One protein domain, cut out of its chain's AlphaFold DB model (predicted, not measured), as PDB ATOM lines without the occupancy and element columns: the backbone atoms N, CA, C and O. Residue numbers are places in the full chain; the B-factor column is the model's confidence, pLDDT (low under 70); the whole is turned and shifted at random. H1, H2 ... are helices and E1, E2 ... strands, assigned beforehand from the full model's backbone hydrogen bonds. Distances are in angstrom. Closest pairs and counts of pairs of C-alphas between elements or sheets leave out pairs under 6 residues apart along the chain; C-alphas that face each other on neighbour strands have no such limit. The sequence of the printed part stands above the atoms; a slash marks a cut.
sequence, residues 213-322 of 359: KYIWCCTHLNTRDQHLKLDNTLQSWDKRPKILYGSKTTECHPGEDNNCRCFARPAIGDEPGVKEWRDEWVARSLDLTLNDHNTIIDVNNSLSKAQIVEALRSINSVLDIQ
ATOM      1  N   LYS A 213     179.841 133.016 132.072       90.56
ATOM      2  CA  LYS A 213     178.817 134.034 132.314       90.56
ATOM      3  C   LYS A 213     179.437 135.417 132.425       90.56
ATOM      4  O   LYS A 213     180.584 135.588 132.834       90.56
ATOM      5  N   TYR A 214     178.651 136.414 132.065       93.94
ATOM      6  CA  TYR A 214     179.044 137.807 132.134       93.94
ATOM      7  C   TYR A 214     177.842 138.679 132.467       93.94
ATOM      8  O   TYR A 214     176.689 138.276 132.329       93.94
ATOM      9  N   ILE A 215     178.120 139.901 132.895       93.25
ATOM     10  CA  ILE A 215     177.128 140.951 133.057       93.25
ATOM     11  C   ILE A 215     177.312 141.949 131.937       93.25
ATOM     12  O   ILE A 215     178.423 142.416 131.668       93.25
ATOM     13  N   TRP A 216     176.213 142.245 131.258       94.12
ATOM     14  CA  TRP A 216     176.201 143.245 130.207       94.12
ATOM     15  C   TRP A 216     176.322 144.637 130.825       94.12
ATOM     16  O   TRP A 216     175.521 145.017 131.680       94.12
ATOM     17  N   CYS A 217     177.320 145.398 130.387       92.44
ATOM     18  CA  CYS A 217     177.559 146.761 130.843       92.44
ATOM     19  C   CYS A 217     177.505 147.733 129.664       92.44
ATOM     20  O   CYS A 217     178.225 147.574 128.676       92.44
ATOM     21  N   CYS A 218     176.683 148.769 129.783       90.56
ATOM     22  CA  CYS A 218     176.548 149.817 128.779       90.56
ATOM     23  C   CYS A 218     177.439 151.025 129.085       90.56
ATOM     24  O   CYS A 218     177.648 151.403 130.236       90.56
ATOM     25  N   THR A 219     177.907 151.718 128.047       81.56
ATOM     26  CA  THR A 219     178.412 153.087 128.201       81.56
ATOM     27  C   THR A 219     177.204 154.019 128.191       81.56
ATOM     28  O   THR A 219     176.705 154.343 127.123       81.56
ATOM     29  N   HIS A 220     176.669 154.408 129.350       67.44
ATOM     30  CA  HIS A 220     175.373 155.111 129.458       67.44
ATOM     31  C   HIS A 220     175.182 156.314 128.504       67.44
ATOM     32  O   HIS A 220     174.058 156.638 128.136       67.44
ATOM     33  N   LEU A 221     176.268 156.949 128.054       68.00
ATOM     34  CA  LEU A 221     176.256 157.981 127.019       68.00
ATOM     35  C   LEU A 221     176.138 157.358 125.613       68.00
ATOM     36  O   LEU A 221     177.013 156.604 125.188       68.00
ATOM     37  N   ASN A 222     175.090 157.726 124.868       72.44
ATOM     38  CA  ASN A 222     174.843 157.313 123.475       72.44
ATOM     39  C   ASN A 222     174.649 155.797 123.260       72.44
ATOM     40  O   ASN A 222     174.867 155.298 122.153       72.44
ATOM     41  N   THR A 223     174.234 155.060 124.294       84.38
ATOM     42  CA  THR A 223     173.800 153.664 124.135       84.38
ATOM     43  C   THR A 223     172.333 153.613 123.722       84.38
ATOM     44  O   THR A 223     171.507 154.352 124.244       84.38
ATOM     45  N   ARG A 224     172.011 152.726 122.779       86.06
ATOM     46  CA  ARG A 224     170.643 152.508 122.287       86.06
ATOM     47  C   ARG A 224     169.752 151.953 123.399       86.06
ATOM     48  O   ARG A 224     170.190 151.079 124.142       86.06
ATOM     49  N   ASP A 225     168.483 152.345 123.431       84.81
ATOM     50  CA  ASP A 225     167.532 151.924 124.476       84.81
ATOM     51  C   ASP A 225     167.440 150.406 124.645       84.81
ATOM     52  O   ASP A 225     167.334 149.893 125.755       84.81
ATOM     53  N   GLN A 226     167.518 149.660 123.543       86.00
ATOM     54  CA  GLN A 226     167.439 148.199 123.576       86.00
ATOM     55  C   GLN A 226     168.671 147.559 124.220       86.00
ATOM     56  O   GLN A 226     168.555 146.534 124.881       86.00
ATOM     57  N   HIS A 227     169.838 148.192 124.081       89.75
ATOM     58  CA  HIS A 227     171.061 147.780 124.767       89.75
ATOM     59  C   HIS A 227     170.997 148.168 126.248       89.75
ATOM     60  O   HIS A 227     171.359 147.361 127.096       89.75
ATOM     61  N   LEU A 228     170.455 149.350 126.577       88.81
ATOM     62  CA  LEU A 228     170.254 149.791 127.965       88.81
ATOM     63  C   LEU A 228     169.333 148.855 128.761       88.81
ATOM     64  O   LEU A 228     169.523 148.686 129.961       88.81
ATOM     65  N   LYS A 229     168.360 148.204 128.114       86.44
ATOM     66  CA  LYS A 229     167.506 147.191 128.765       86.44
ATOM     67  C   LYS A 229     168.276 145.946 129.205       86.44
ATOM     68  O   LYS A 229     167.860 145.289 130.156       86.44
ATOM     69  N   LEU A 230     169.376 145.631 128.523       89.12
ATOM     70  CA  LEU A 230     170.268 144.534 128.884       89.12
ATOM     71  C   LEU A 230     171.270 144.939 129.968       89.12
ATOM     72  O   LEU A 230     171.938 144.072 130.521       89.12
ATOM     73  N   ASP A 231     171.374 146.223 130.305       90.69
ATOM     74  CA  ASP A 231     172.333 146.694 131.294       90.69
ATOM     75  C   ASP A 231     172.111 146.055 132.670       90.69
ATOM     76  O   ASP A 231     170.983 145.936 133.166       90.69
ATOM     77  N   ASN A 232     173.217 145.637 133.285       90.56
ATOM     78  CA  ASN A 232     173.250 144.941 134.567       90.56
ATOM     79  C   ASN A 232     172.436 143.625 134.589       90.56
ATOM     80  O   ASN A 232     171.898 143.234 135.630       90.56
ATOM     81  N   THR A 233     172.330 142.945 133.441       90.56
ATOM     82  CA  THR A 233     171.739 141.601 133.342       90.56
ATOM     83  C   THR A 233     172.816 140.521 133.257       90.56
ATOM     84  O   THR A 233     173.810 140.688 132.546       90.56
ATOM     85  N   LEU A 234     172.622 139.415 133.983       91.31
ATOM     86  CA  LEU A 234     173.486 138.236 133.930       91.31
ATOM     87  C   LEU A 234     173.155 137.402 132.692       91.31
ATOM     88  O   LEU A 234     172.037 136.913 132.553       91.31
ATOM     89  N   GLN A 235     174.139 137.200 131.828       92.19
ATOM     90  CA  GLN A 235     174.021 136.473 130.571       92.19
ATOM     91  C   GLN A 235     175.116 135.408 130.466       92.19
ATOM     92  O   GLN A 235     176.084 135.407 131.229       92.19
ATOM     93  N   SER A 236     174.956 134.476 129.529       91.94
ATOM     94  CA  SER A 236     175.930 133.416 129.256       91.94
ATOM     95  C   SER A 236     176.564 133.613 127.884       91.94
ATOM     96  O   SER A 236     175.904 134.073 126.956       91.94
ATOM     97  N   TRP A 237     177.833 133.236 127.745       92.62
ATOM     98  CA  TRP A 237     178.524 133.209 126.455       92.62
ATOM     99  C   TRP A 237     177.999 132.126 125.500       92.62
ATOM    100  O   TRP A 237     178.212 132.248 124.296       92.62
ATOM    101  N   ASP A 238     177.285 131.116 126.007       91.62
ATOM    102  CA  ASP A 238     176.683 130.054 125.191       91.62
ATOM    103  C   ASP A 238     175.388 130.502 124.507       91.62
ATOM    104  O   ASP A 238     174.987 129.952 123.481       91.62
ATOM    105  N   LYS A 239     174.712 131.512 125.069       90.00
ATOM    106  CA  LYS A 239     173.416 131.985 124.585       90.00
ATOM    107  C   LYS A 239     173.474 133.461 124.228       90.00
ATOM    108  O   LYS A 239     173.602 134.322 125.095       90.00
ATOM    109  N   ARG A 240     173.316 133.750 122.936       91.50
ATOM    110  CA  ARG A 240     173.316 135.120 122.415       91.50
ATOM    111  C   ARG A 240     172.031 135.851 122.832       91.50
ATOM    112  O   ARG A 240     170.938 135.351 122.560       91.50
ATOM    113  N   PRO A 241     172.133 137.030 123.466       89.88
ATOM    114  CA  PRO A 241     170.973 137.851 123.792       89.88
ATOM    115  C   PRO A 241     170.275 138.385 122.542       89.88
ATOM    116  O   PRO A 241     170.929 138.794 121.581       89.88
ATOM    117  N   LYS A 242     168.943 138.450 122.594       88.12
ATOM    118  CA  LYS A 242     168.100 139.026 121.541       88.12
ATOM    119  C   LYS A 242     167.863 140.517 121.779       88.12
ATOM    120  O   LYS A 242     167.366 140.920 122.831       88.12
ATOM    121  N   ILE A 243     168.170 141.325 120.769       85.38
ATOM    122  CA  ILE A 243     167.953 142.774 120.720       85.38
ATOM    123  C   ILE A 243     166.918 143.075 119.635       85.38
ATOM    124  O   ILE A 243     167.108 142.718 118.474       85.38
ATOM    125  N   LEU A 244     165.822 143.741 120.004       82.38
ATOM    126  CA  LEU A 244     164.714 144.032 119.094       82.38
ATOM    127  C   LEU A 244     164.766 145.476 118.579       82.38
ATOM    128  O   LEU A 244     164.571 146.428 119.332       82.38
ATOM    129  N   TYR A 245     164.946 145.634 117.276       81.94
ATOM    130  CA  TYR A 245     164.849 146.892 116.547       81.94
ATOM    131  C   TYR A 245     163.534 146.950 115.764       81.94
ATOM    132  O   TYR A 245     163.473 146.580 114.591       81.94
ATOM    133  N   GLY A 246     162.462 147.405 116.419       79.94
ATOM    134  CA  GLY A 246     161.128 147.417 115.815       79.94
ATOM    135  C   GLY A 246     160.657 145.992 115.519       79.94
ATOM    136  O   GLY A 246     160.479 145.207 116.443       79.94
ATOM    137  N   SER A 247     160.485 145.646 114.242       76.25
ATOM    138  CA  SER A 247     160.132 144.289 113.795       76.25
ATOM    139  C   SER A 247     161.334 143.356 113.601       76.25
ATOM    140  O   SER A 247     161.149 142.161 113.378       76.25
ATOM    141  N   LYS A 248     162.567 143.874 113.658       81.19
ATOM    142  CA  LYS A 248     163.786 143.100 113.407       81.19
ATOM    143  C   LYS A 248     164.441 142.670 114.715       81.19
ATOM    144  O   LYS A 248     164.774 143.514 115.540       81.19
ATOM    145  N   THR A 249     164.721 141.381 114.857       85.06
ATOM    146  CA  THR A 249     165.494 140.839 115.984       85.06
ATOM    147  C   THR A 249     166.933 140.576 115.552       85.06
ATOM    148  O   THR A 249     167.168 139.949 114.520       85.06
ATOM    149  N   THR A 250     167.892 141.044 116.344       87.19
ATOM    150  CA  THR A 250     169.325 140.771 116.187       87.19
ATOM    151  C   THR A 250     169.823 140.029 117.420       87.19
ATOM    152  O   THR A 250     169.570 140.459 118.541       87.19
ATOM    153  N   GLU A 251     170.552 138.935 117.226       90.94
ATOM    154  CA  GLU A 251     171.197 138.193 118.311       90.94
ATOM    155  C   GLU A 251     172.678 138.550 118.379       90.94
ATOM    156  O   GLU A 251     173.422 138.297 117.428       90.94
ATOM    157  N   CYS A 252     173.112 139.157 119.483       92.31
ATOM    158  CA  CYS A 252     174.495 139.598 119.626       92.31
ATOM    159  C   CYS A 252     174.929 139.759 121.085       92.31
ATOM    160  O   CYS A 252     174.161 140.194 121.943       92.31
ATOM    161  N   HIS A 253     176.200 139.458 121.333       94.94
ATOM    162  CA  HIS A 253     176.906 139.771 122.571       94.94
ATOM    163  C   HIS A 253     177.326 141.253 122.614       94.94
ATOM    164  O   HIS A 253     177.279 141.949 121.589       94.94
ATOM    165  N   PRO A 254     177.737 141.780 123.783       94.31
ATOM    166  CA  PRO A 254     178.140 143.178 123.874       94.31
ATOM    167  C   PRO A 254     179.367 143.456 122.992       94.31
ATOM    168  O   PRO A 254     180.335 142.698 123.000       94.31
ATOM    169  N   GLY A 255     179.310 144.550 122.229       92.75
ATOM    170  CA  GLY A 255     180.360 144.959 121.287       92.75
ATOM    171  C   GLY A 255     180.233 144.373 119.875       92.75
ATOM    172  O   GLY A 255     180.879 144.879 118.967       92.75
ATOM    173  N   GLU A 256     179.385 143.363 119.646       93.75
ATOM    174  CA  GLU A 256     179.223 142.748 118.312       93.75
ATOM    175  C   GLU A 256     178.282 143.530 117.384       93.75
ATOM    176  O   GLU A 256     178.430 143.491 116.160       93.75
ATOM    177  N   ASP A 257     177.297 144.231 117.953       94.06
ATOM    178  CA  ASP A 257     176.383 145.072 117.182       94.06
ATOM    179  C   ASP A 257     177.097 146.321 116.642       94.06
ATOM    180  O   ASP A 257     178.107 146.783 117.173       94.06
ATOM    181  N   ASN A 258     176.532 146.916 115.599       90.88
ATOM    182  CA  ASN A 258     177.156 148.009 114.871       90.88
ATOM    183  C   ASN A 258     177.434 149.216 115.775       90.88
ATOM    184  O   ASN A 258     176.519 149.711 116.439       90.88
ATOM    185  N   ASN A 259     178.665 149.736 115.771       90.12
ATOM    186  CA  ASN A 259     179.093 150.890 116.583       90.12
ATOM    187  C   ASN A 259     178.678 150.765 118.071       90.12
ATOM    188  O   ASN A 259     178.270 151.742 118.705       90.12
ATOM    189  N   CYS A 260     178.685 149.540 118.604       92.06
ATOM    190  CA  CYS A 260     178.343 149.248 119.990       92.06
ATOM    191  C   CYS A 260     179.574 149.399 120.893       92.06
ATOM    192  O   CYS A 260     180.635 148.855 120.603       92.06
ATOM    193  N   ARG A 261     179.410 150.102 122.019       93.31
ATOM    194  CA  ARG A 261     180.443 150.261 123.062       93.31
ATOM    195  C   ARG A 261     180.111 149.517 124.358       93.31
ATOM    196  O   ARG A 261     180.796 149.686 125.368       93.31
ATOM    197  N   CYS A 262     179.046 148.715 124.350       93.88
ATOM    198  CA  CYS A 262     178.734 147.838 125.472       93.88
ATOM    199  C   CYS A 262     179.851 146.805 125.638       93.88
ATOM    200  O   CYS A 262     180.497 146.411 124.668       93.88
ATOM    201  N   PHE A 263     180.076 146.356 126.869       94.75
ATOM    202  CA  PHE A 263     181.124 145.392 127.188       94.75
ATOM    203  C   PHE A 263     180.644 144.343 128.189       94.75
ATOM    204  O   PHE A 263     179.743 144.592 128.988       94.75
ATOM    205  N   ALA A 264     181.266 143.168 128.144       95.25
ATOM    206  CA  ALA A 264     180.999 142.076 129.070       95.25
ATOM    207  C   ALA A 264     181.911 142.182 130.297       95.25
ATOM    208  O   ALA A 264     183.136 142.125 130.170       95.25
ATOM    209  N   ARG A 265     181.330 142.298 131.492       93.94
ATOM    210  CA  ARG A 265     182.058 142.126 132.755       93.94
ATOM    211  C   ARG A 265     181.966 140.656 133.182       93.94
ATOM    212  O   ARG A 265     180.844 140.162 133.261       93.94
ATOM    213  N   PRO A 266     183.073 139.946 133.454       91.12
ATOM    214  CA  PRO A 266     182.998 138.540 133.850       91.12
ATOM    215  C   PRO A 266     182.202 138.385 135.152       91.12
ATOM    216  O   PRO A 266     182.292 139.242 136.033       91.12
ATOM    217  N   ALA A 267     181.419 137.310 135.269       88.81
ATOM    218  CA  ALA A 267     180.583 137.038 136.438       88.81
ATOM    219  C   ALA A 267     180.385 135.527 136.648       88.81
ATOM    220  O   ALA A 267     180.411 134.760 135.690       88.81
ATOM    221  N   ILE A 268     180.142 135.092 137.892       80.12
ATOM    222  CA  ILE A 268     179.860 133.673 138.211       80.12
ATOM    223  C   ILE A 268     178.396 133.442 138.653       80.12
ATOM    224  O   ILE A 268     177.920 132.309 138.679       80.12
ATOM    225  N   GLY A 269     177.627 134.515 138.864       74.19
ATOM    226  CA  GLY A 269     176.168 134.470 139.056       74.19
ATOM    227  C   GLY A 269     175.676 134.657 140.494       74.19
ATOM    228  O   GLY A 269     174.476 134.652 140.717       74.19
ATOM    229  N   ASP A 270     176.576 134.868 141.448       67.88
ATOM    230  CA  ASP A 270     176.321 135.138 142.870       67.88
ATOM    231  C   ASP A 270     176.370 136.642 143.213       67.88
ATOM    232  O   ASP A 270     176.636 137.035 144.348       67.88
ATOM    233  N   GLU A 271     176.155 137.511 142.226       73.88
ATOM    234  CA  GLU A 271     176.374 138.947 142.392       73.88
ATOM    235  C   GLU A 271     175.110 139.695 142.863       73.88
ATOM    236  O   GLU A 271     174.067 139.618 142.206       73.88
ATOM    237  N   PRO A 272     175.178 140.462 143.971       72.75
ATOM    238  CA  PRO A 272     174.019 141.164 144.512       72.75
ATOM    239  C   PRO A 272     173.578 142.314 143.596       72.75
ATOM    240  O   PRO A 272     174.400 143.070 143.081       72.75
ATOM    241  N   GLY A 273     172.264 142.471 143.416       75.00
ATOM    242  CA  GLY A 273     171.676 143.554 142.615       75.00
ATOM    243  C   GLY A 273     171.760 143.357 141.096       75.00
ATOM    244  O   GLY A 273     171.383 144.261 140.348       75.00
ATOM    245  N   VAL A 274     172.231 142.198 140.631       79.25
ATOM    246  CA  VAL A 274     172.265 141.839 139.208       79.25
ATOM    247  C   VAL A 274     170.928 141.235 138.803       79.25
ATOM    248  O   VAL A 274     170.379 140.373 139.487       79.25
ATOM    249  N   LYS A 275     170.381 141.704 137.681       81.75
ATOM    250  CA  LYS A 275     169.115 141.194 137.152       81.75
ATOM    251  C   LYS A 275     169.365 139.865 136.447       81.75
ATOM    252  O   LYS A 275     170.284 139.761 135.634       81.75
ATOM    253  N   GLU A 276     168.523 138.868 136.685       77.94
ATOM    254  CA  GLU A 276     168.513 137.693 135.815       77.94
ATOM    255  C   GLU A 276     168.019 138.092 134.426       77.94
ATOM    256  O   GLU A 276     166.966 138.720 134.275       77.94
ATOM    257  N   TRP A 277     168.790 137.739 133.399       77.00
ATOM    258  CA  TRP A 277     168.317 137.863 132.033       77.00
ATOM    259  C   TRP A 277     167.270 136.780 131.765       77.00
ATOM    260  O   TRP A 277     167.539 135.590 131.928       77.00
ATOM    261  N   ARG A 278     166.080 137.188 131.323       68.25
ATOM    262  CA  ARG A 278     165.069 136.272 130.792       68.25
ATOM    263  C   ARG A 278     165.026 136.420 129.276       68.25
ATOM    264  O   ARG A 278     164.883 137.526 128.769       68.25
ATOM    265  N   ASP A 279     165.133 135.291 128.575       61.41
ATOM    266  CA  ASP A 279     164.995 135.202 127.106       61.41
ATOM    267  C   ASP A 279     163.562 135.504 126.636       61.41
ATOM    268  O   ASP A 279     163.276 135.662 125.451       61.41
ATOM    269  N   GLU A 280     162.646 135.628 127.588       51.31
ATOM    270  CA  GLU A 280     161.327 136.163 127.360       51.31
ATOM    271  C   GLU A 280     161.399 137.687 127.255       51.31
ATOM    272  O   GLU A 280     161.185 138.429 128.217       51.31
ATOM    273  N   TRP A 281     161.544 138.168 126.024       50.56
ATOM    274  CA  TRP A 281     160.691 139.275 125.624       50.56
ATOM    275  C   TRP A 281     159.249 138.760 125.620       50.56
ATOM    276  O   TRP A 281     158.655 138.533 124.569       50.56
ATOM    277  N   VAL A 282     158.656 138.585 126.809       37.69
ATOM    278  CA  VAL A 282     157.217 138.789 126.901       37.69
ATOM    279  C   VAL A 282     157.089 140.225 126.426       37.69
ATOM    280  O   VAL A 282     157.542 141.156 127.101       37.69
ATOM    281  N   ALA A 283     156.498 140.426 125.252       36.34
ATOM    282  CA  ALA A 283     155.639 141.572 125.112       36.34
ATOM    283  C   ALA A 283     154.637 141.417 126.259       36.34
ATOM    284  O   ALA A 283     153.550 140.881 126.090       36.34
ATOM    285  N   ARG A 284     155.000 141.878 127.466       35.50
ATOM    286  CA  ARG A 284     154.019 142.605 128.229       35.50
ATOM    287  C   ARG A 284     153.698 143.699 127.235       35.50
ATOM    288  O   ARG A 284     154.445 144.667 127.112       35.50
ATOM    289  N   SER A 285     152.637 143.481 126.453       32.69
ATOM    290  CA  SER A 285     151.678 144.541 126.264       32.69
ATOM    291  C   SER A 285     151.672 145.212 127.621       32.69
ATOM    292  O   SER A 285     151.300 144.606 128.630       32.69
ATOM    293  N   LEU A 286     152.328 146.367 127.698       37.34
ATOM    294  CA  LEU A 286     152.016 147.268 128.773       37.34
ATOM    295  C   LEU A 286     150.514 147.384 128.583       37.34
ATOM    296  O   LEU A 286     150.092 147.840 127.517       37.34
ATOM    297  N   ASP A 287     149.753 146.730 129.456       37.84
ATOM    298  CA  ASP A 287     148.315 146.706 129.330       37.84
ATOM    299  C   ASP A 287     147.921 148.137 129.662       37.84
ATOM    300  O   ASP A 287     147.803 148.545 130.814       37.84
ATOM    301  N   LEU A 288     147.949 148.951 128.609       40.31
ATOM    302  CA  LEU A 288     147.601 150.355 128.593       40.31
ATOM    303  C   LEU A 288     146.080 150.490 128.661       40.31
ATOM    304  O   LEU A 288     145.568 151.602 128.564       40.31
ATOM    305  N   THR A 289     145.350 149.382 128.853       36.22
ATOM    306  CA  THR A 289     144.033 149.432 129.465       36.22
ATOM    307  C   THR A 289     144.185 150.137 130.806       36.22
ATOM    308  O   THR A 289     144.710 149.598 131.785       36.22
ATOM    309  N   LEU A 290     143.773 151.398 130.808       34.53
ATOM    310  CA  LEU A 290     143.541 152.184 132.001       34.53
ATOM    311  C   LEU A 290     142.515 151.427 132.848       34.53
ATOM    312  O   LEU A 290     141.318 151.538 132.613       34.53
ATOM    313  N   ASN A 291     142.993 150.641 133.805       46.62
ATOM    314  CA  ASN A 291     142.166 150.078 134.860       46.62
ATOM    315  C   ASN A 291     142.507 150.791 136.167       46.62
ATOM    316  O   ASN A 291     143.642 151.238 136.363       46.62
ATOM    317  N   ASP A 292     141.540 150.837 137.079       43.47
ATOM    318  CA  ASP A 292     141.570 151.600 138.338       43.47
ATOM    319  C   ASP A 292     142.746 151.262 139.281       43.47
ATOM    320  O   ASP A 292     142.953 151.928 140.293       43.47
ATOM    321  N   HIS A 293     143.543 150.241 138.953       41.88
ATOM    322  CA  HIS A 293     144.702 149.781 139.719       41.88
ATOM    323  C   HIS A 293     146.071 150.182 139.131       41.88
ATOM    324  O   HIS A 293     147.079 150.023 139.817       41.88
ATOM    325  N   ASN A 294     146.135 150.734 137.908       47.34
ATOM    326  CA  ASN A 294     147.387 151.168 137.253       47.34
ATOM    327  C   ASN A 294     147.633 152.692 137.328       47.34
ATOM    328  O   ASN A 294     148.527 153.217 136.668       47.34
ATOM    329  N   THR A 295     146.865 153.422 138.138       45.16
ATOM    330  CA  THR A 295     146.919 154.891 138.277       45.16
ATOM    331  C   THR A 295     147.961 155.404 139.276       45.16
ATOM    332  O   THR A 295     148.119 156.616 139.419       45.16
ATOM    333  N   ILE A 296     148.703 154.523 139.954       46.44
ATOM    334  CA  ILE A 296     149.681 154.925 140.973       46.44
ATOM    335  C   ILE A 296     151.096 154.824 140.399       46.44
ATOM    336  O   ILE A 296     151.676 153.744 140.307       46.44
ATOM    337  N   ILE A 297     151.664 155.971 140.025       49.44
ATOM    338  CA  ILE A 297     153.064 156.085 139.609       49.44
ATOM    339  C   ILE A 297     153.884 156.584 140.801       49.44
ATOM    340  O   ILE A 297     153.702 157.714 141.252       49.44
ATOM    341  N   ASP A 298     154.814 155.765 141.299       47.81
ATOM    342  CA  ASP A 298     155.785 156.208 142.303       47.81
ATOM    343  C   ASP A 298     156.798 157.168 141.660       47.81
ATOM    344  O   ASP A 298     157.710 156.764 140.930       47.81
ATOM    345  N   VAL A 299     156.605 158.462 141.916       45.25
ATOM    346  CA  VAL A 299     157.393 159.580 141.375       45.25
ATOM    347  C   VAL A 299     158.793 159.700 141.986       45.25
ATOM    348  O   VAL A 299     159.619 160.450 141.459       45.25
ATOM    349  N   ASN A 300     159.095 158.949 143.052       46.41
ATOM    350  CA  ASN A 300     160.433 158.909 143.647       46.41
ATOM    351  C   ASN A 300     161.366 157.919 142.934       46.41
ATOM    352  O   ASN A 300     162.582 157.964 143.130       46.41
ATOM    353  N   ASN A 301     160.828 157.057 142.067       55.81
ATOM    354  CA  ASN A 301     161.618 156.170 141.229       55.81
ATOM    355  C   ASN A 301     162.104 156.903 139.963       55.81
ATOM    356  O   ASN A 301     161.321 157.418 139.159       55.81
ATOM    357  N   SER A 302     163.423 156.915 139.758       49.41
ATOM    358  CA  SER A 302     164.101 157.543 138.616       49.41
ATOM    359  C   SER A 302     163.574 157.066 137.254       49.41
ATOM    360  O   SER A 302     163.530 157.854 136.308       49.41
ATOM    361  N   LEU A 303     163.149 155.797 137.158       48.56
ATOM    362  CA  LEU A 303     162.540 155.208 135.956       48.56
ATOM    363  C   LEU A 303     161.171 155.826 135.656       48.56
ATOM    364  O   LEU A 303     160.934 156.257 134.530       48.56
ATOM    365  N   SER A 304     160.315 155.948 136.671       53.50
ATOM    366  CA  SER A 304     158.987 156.556 136.554       53.50
ATOM    367  C   SER A 304     159.073 158.017 136.114       53.50
ATOM    368  O   SER A 304     158.323 158.468 135.252       53.50
ATOM    369  N   LYS A 305     160.046 158.761 136.653       49.09
ATOM    370  CA  LYS A 305     160.275 160.167 136.295       49.09
ATOM    371  C   LYS A 305     160.686 160.332 134.829       49.09
ATOM    372  O   LYS A 305     160.199 161.239 134.160       49.09
ATOM    373  N   ALA A 306     161.554 159.455 134.323       51.03
ATOM    374  CA  ALA A 306     161.949 159.458 132.914       51.03
ATOM    375  C   ALA A 306     160.775 159.087 131.992       51.03
ATOM    376  O   ALA A 306     160.572 159.738 130.969       51.03
ATOM    377  N   GLN A 307     159.966 158.101 132.391       53.91
ATOM    378  CA  GLN A 307     158.779 157.666 131.650       53.91
ATOM    379  C   GLN A 307     157.710 158.764 131.558       53.91
ATOM    380  O   GLN A 307     157.165 158.983 130.479       53.91
ATOM    381  N   ILE A 308     157.459 159.503 132.646       56.53
ATOM    382  CA  ILE A 308     156.522 160.639 132.651       56.53
ATOM    383  C   ILE A 308     157.007 161.756 131.718       56.53
ATOM    384  O   ILE A 308     156.227 162.297 130.937       56.53
ATOM    385  N   VAL A 309     158.297 162.103 131.775       55.06
ATOM    386  CA  VAL A 309     158.870 163.158 130.924       55.06
ATOM    387  C   VAL A 309     158.771 162.789 129.443       55.06
ATOM    388  O   VAL A 309     158.478 163.653 128.617       55.06
ATOM    389  N   GLU A 310     158.972 161.517 129.106       55.28
ATOM    390  CA  GLU A 310     158.900 161.050 127.724       55.28
ATOM    391  C   GLU A 310     157.461 160.948 127.211       55.28
ATOM    392  O   GLU A 310     157.178 161.373 126.092       55.28
ATOM    393  N   ALA A 311     156.524 160.504 128.053       55.50
ATOM    394  CA  ALA A 311     155.101 160.533 127.730       55.50
ATOM    395  C   ALA A 311     154.618 161.970 127.459       55.50
ATOM    396  O   ALA A 311     153.943 162.220 126.461       55.50
ATOM    397  N   LEU A 312     155.033 162.940 128.283       54.56
ATOM    398  CA  LEU A 312     154.709 164.356 128.081       54.56
ATOM    399  C   LEU A 312     155.338 164.930 126.804       54.56
ATOM    400  O   LEU A 312     154.688 165.703 126.102       54.56
ATOM    401  N   ARG A 313     156.579 164.551 126.461       53.44
ATOM    402  CA  ARG A 313     157.187 164.940 125.174       53.44
ATOM    403  C   ARG A 313     156.433 164.360 123.990       53.44
ATOM    404  O   ARG A 313     156.181 165.088 123.035       53.44
ATOM    405  N   SER A 314     156.062 163.085 124.063       54.81
ATOM    406  CA  SER A 314     155.318 162.412 123.002       54.81
ATOM    407  C   SER A 314     153.952 163.064 122.786       54.81
ATOM    408  O   SER A 314     153.568 163.295 121.646       54.81
ATOM    409  N   ILE A 315     153.240 163.421 123.858       52.19
ATOM    410  CA  ILE A 315     151.947 164.115 123.769       52.19
ATOM    411  C   ILE A 315     152.120 165.510 123.155       52.19
ATOM    412  O   ILE A 315     151.401 165.860 122.223       52.19
ATOM    413  N   ASN A 316     153.108 166.288 123.607       51.91
ATOM    414  CA  ASN A 316     153.360 167.628 123.066       51.91
ATOM    415  C   ASN A 316     153.807 167.601 121.596       51.91
ATOM    416  O   ASN A 316     153.447 168.493 120.836       51.91
ATOM    417  N   SER A 317     154.543 166.563 121.189       55.72
ATOM    418  CA  SER A 317     154.931 166.338 119.792       55.72
ATOM    419  C   SER A 317     153.742 165.999 118.895       55.72
ATOM    420  O   SER A 317     153.791 166.297 117.707       55.72
ATOM    421  N   VAL A 318     152.711 165.340 119.430       57.56
ATOM    422  CA  VAL A 318     151.509 164.964 118.670       57.56
ATOM    423  C   VAL A 318     150.502 166.115 118.619       57.56
ATOM    424  O   VAL A 318     149.800 166.265 117.626       57.56
ATOM    425  N   LEU A 319     150.443 166.941 119.667       48.12
ATOM    426  CA  LEU A 319     149.507 168.066 119.772       48.12
ATOM    427  C   LEU A 319     150.064 169.400 119.240       48.12
ATOM    428  O   LEU A 319     149.347 170.396 119.262       48.12
ATOM    429  N   ASP A 320     151.321 169.430 118.788       50.00
ATOM    430  CA  ASP A 320     152.049 170.615 118.297       50.00
ATOM    431  C   ASP A 320     152.021 171.820 119.263       50.00
ATOM    432  O   ASP A 320     152.043 172.993 118.886       50.00
ATOM    433  N   ILE A 321     151.977 171.529 120.567       48.56
ATOM    434  CA  ILE A 321     152.038 172.542 121.619       48.56
ATOM    435  C   ILE A 321     153.509 172.731 121.984       48.56
ATOM    436  O   ILE A 321     154.110 171.876 122.632       48.56
ATOM    437  N   GLN A 322     154.097 173.870 121.610       46.16
ATOM    438  CA  GLN A 322     155.424 174.262 122.095       46.16
ATOM    439  C   GLN A 322     155.333 174.598 123.598       46.16
ATOM    440  O   GLN A 322     154.689 175.592 123.959       46.16
TER     441      GLN A 322
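What this domain is: This is residues 213 to 322 of the 359 residues of the protein "Phage protein F-like protein" of Leptospira interrogans serovar Pyrogenes str. 200701872 (UniProt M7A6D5). A small head of two little sheets, a strongly twisted three-stranded one of E2, E1 and E5 and the hairpin of E3 and E4, has the short helix H1 beside E3; from this head a long stretch without named elements leads away to one long helix, H2, which lies off to one side, clear of the hairpin and of H1. Residues 282 to 296 of that stretch stick out, and so does the far end of H2, residues 314 to 319. The printed part has 110 residues, with two named helices and five named strands in the order E1, H1, E2, E3, E4, E5, H2; the larger sheet runs E2, E1, E5, and both sheets are antiparallel. The class is mixed, helices and strands, though under half of the residues are in named elements. The whole is loose, with a radius of gyration of the C-alphas of 16.7 A, and spans 46 by 31 by 25 A.

How they stand to each other: In the larger sheet the inner strand is E1, residues 213 to 217, and the edge strands are E2, residues 233 to 236, and E5, residues 263 to 267. E1 and E5 are antiparallel, at 139 degrees between their directions, with N 215 and O 265 at 2.8 A and N 263 and O 217 at 2.9 A, within hydrogen-bond range. E2 and E1 are antiparallel at 140 degrees, with N 235 and O 214 at 2.8 A. The sheet is only just strongly twisted, its C-alphas lying up to 4.1 A off their best plane. Residues 233 to 234 of E2 also pair with residues 275 to 276, parallel. The second sheet is the hairpin of E3, residues 242 to 245, and E4, residues 248 to 251, antiparallel at 151 degrees, with N 245 and O 248 at 2.7 A and N 250 and O 243 at 2.8 A. E1 is apart from both E3 and E4. H1, residues 225 to 228, has 4 pairs of C-alphas within 8 A of E3, the closest being those of Gln 226 and Ile 243 at 6.2 A. H1 is only just not on the larger sheet, with 4 pairs of C-alphas within 10 A. H2, residues 302 to 319, is not on that sheet, and is apart from H1, E1, E2, E3 and E4. Each O i to N i+4 pair of H2 is within hydrogen-bond range; H1 is too short for such a pair, and its one O i to N i+3 pair is within range.

Where its parts are: E1 begins at C-alpha 213, at (178.817, 134.034, 132.314), and is 12.9 A long from first to last C-alpha; E5 is 12.5 A. E2, E3 and E4 measure 10.1 A, 9.9 A and 10.2 A, and H1 measures 4.9 A. H2 is 26.1 A long, from C-alpha 302 at (164.101, 157.543, 138.616) to C-alpha 319 at (149.507, 168.066, 119.772).

The domain as a whole: The two C-alphas farthest apart are those of Ile 268 and Ile 321, at 50.6 A. The printed part has no cut. The links from E4 to E5, 11 residues, and from E5 to H2, 34 residues, are long; those from H1 to E2, E2 to E3 and E3 to E4 are tight, and that from E1 to H1 is short. The mean pLDDT of the printed part is 70.9, and 48 residues are under 70: residues 220 to 221, residue 270 and residues 278 to 322. H2 has a mean pLDDT of 53, while E1 and E5 each have 93.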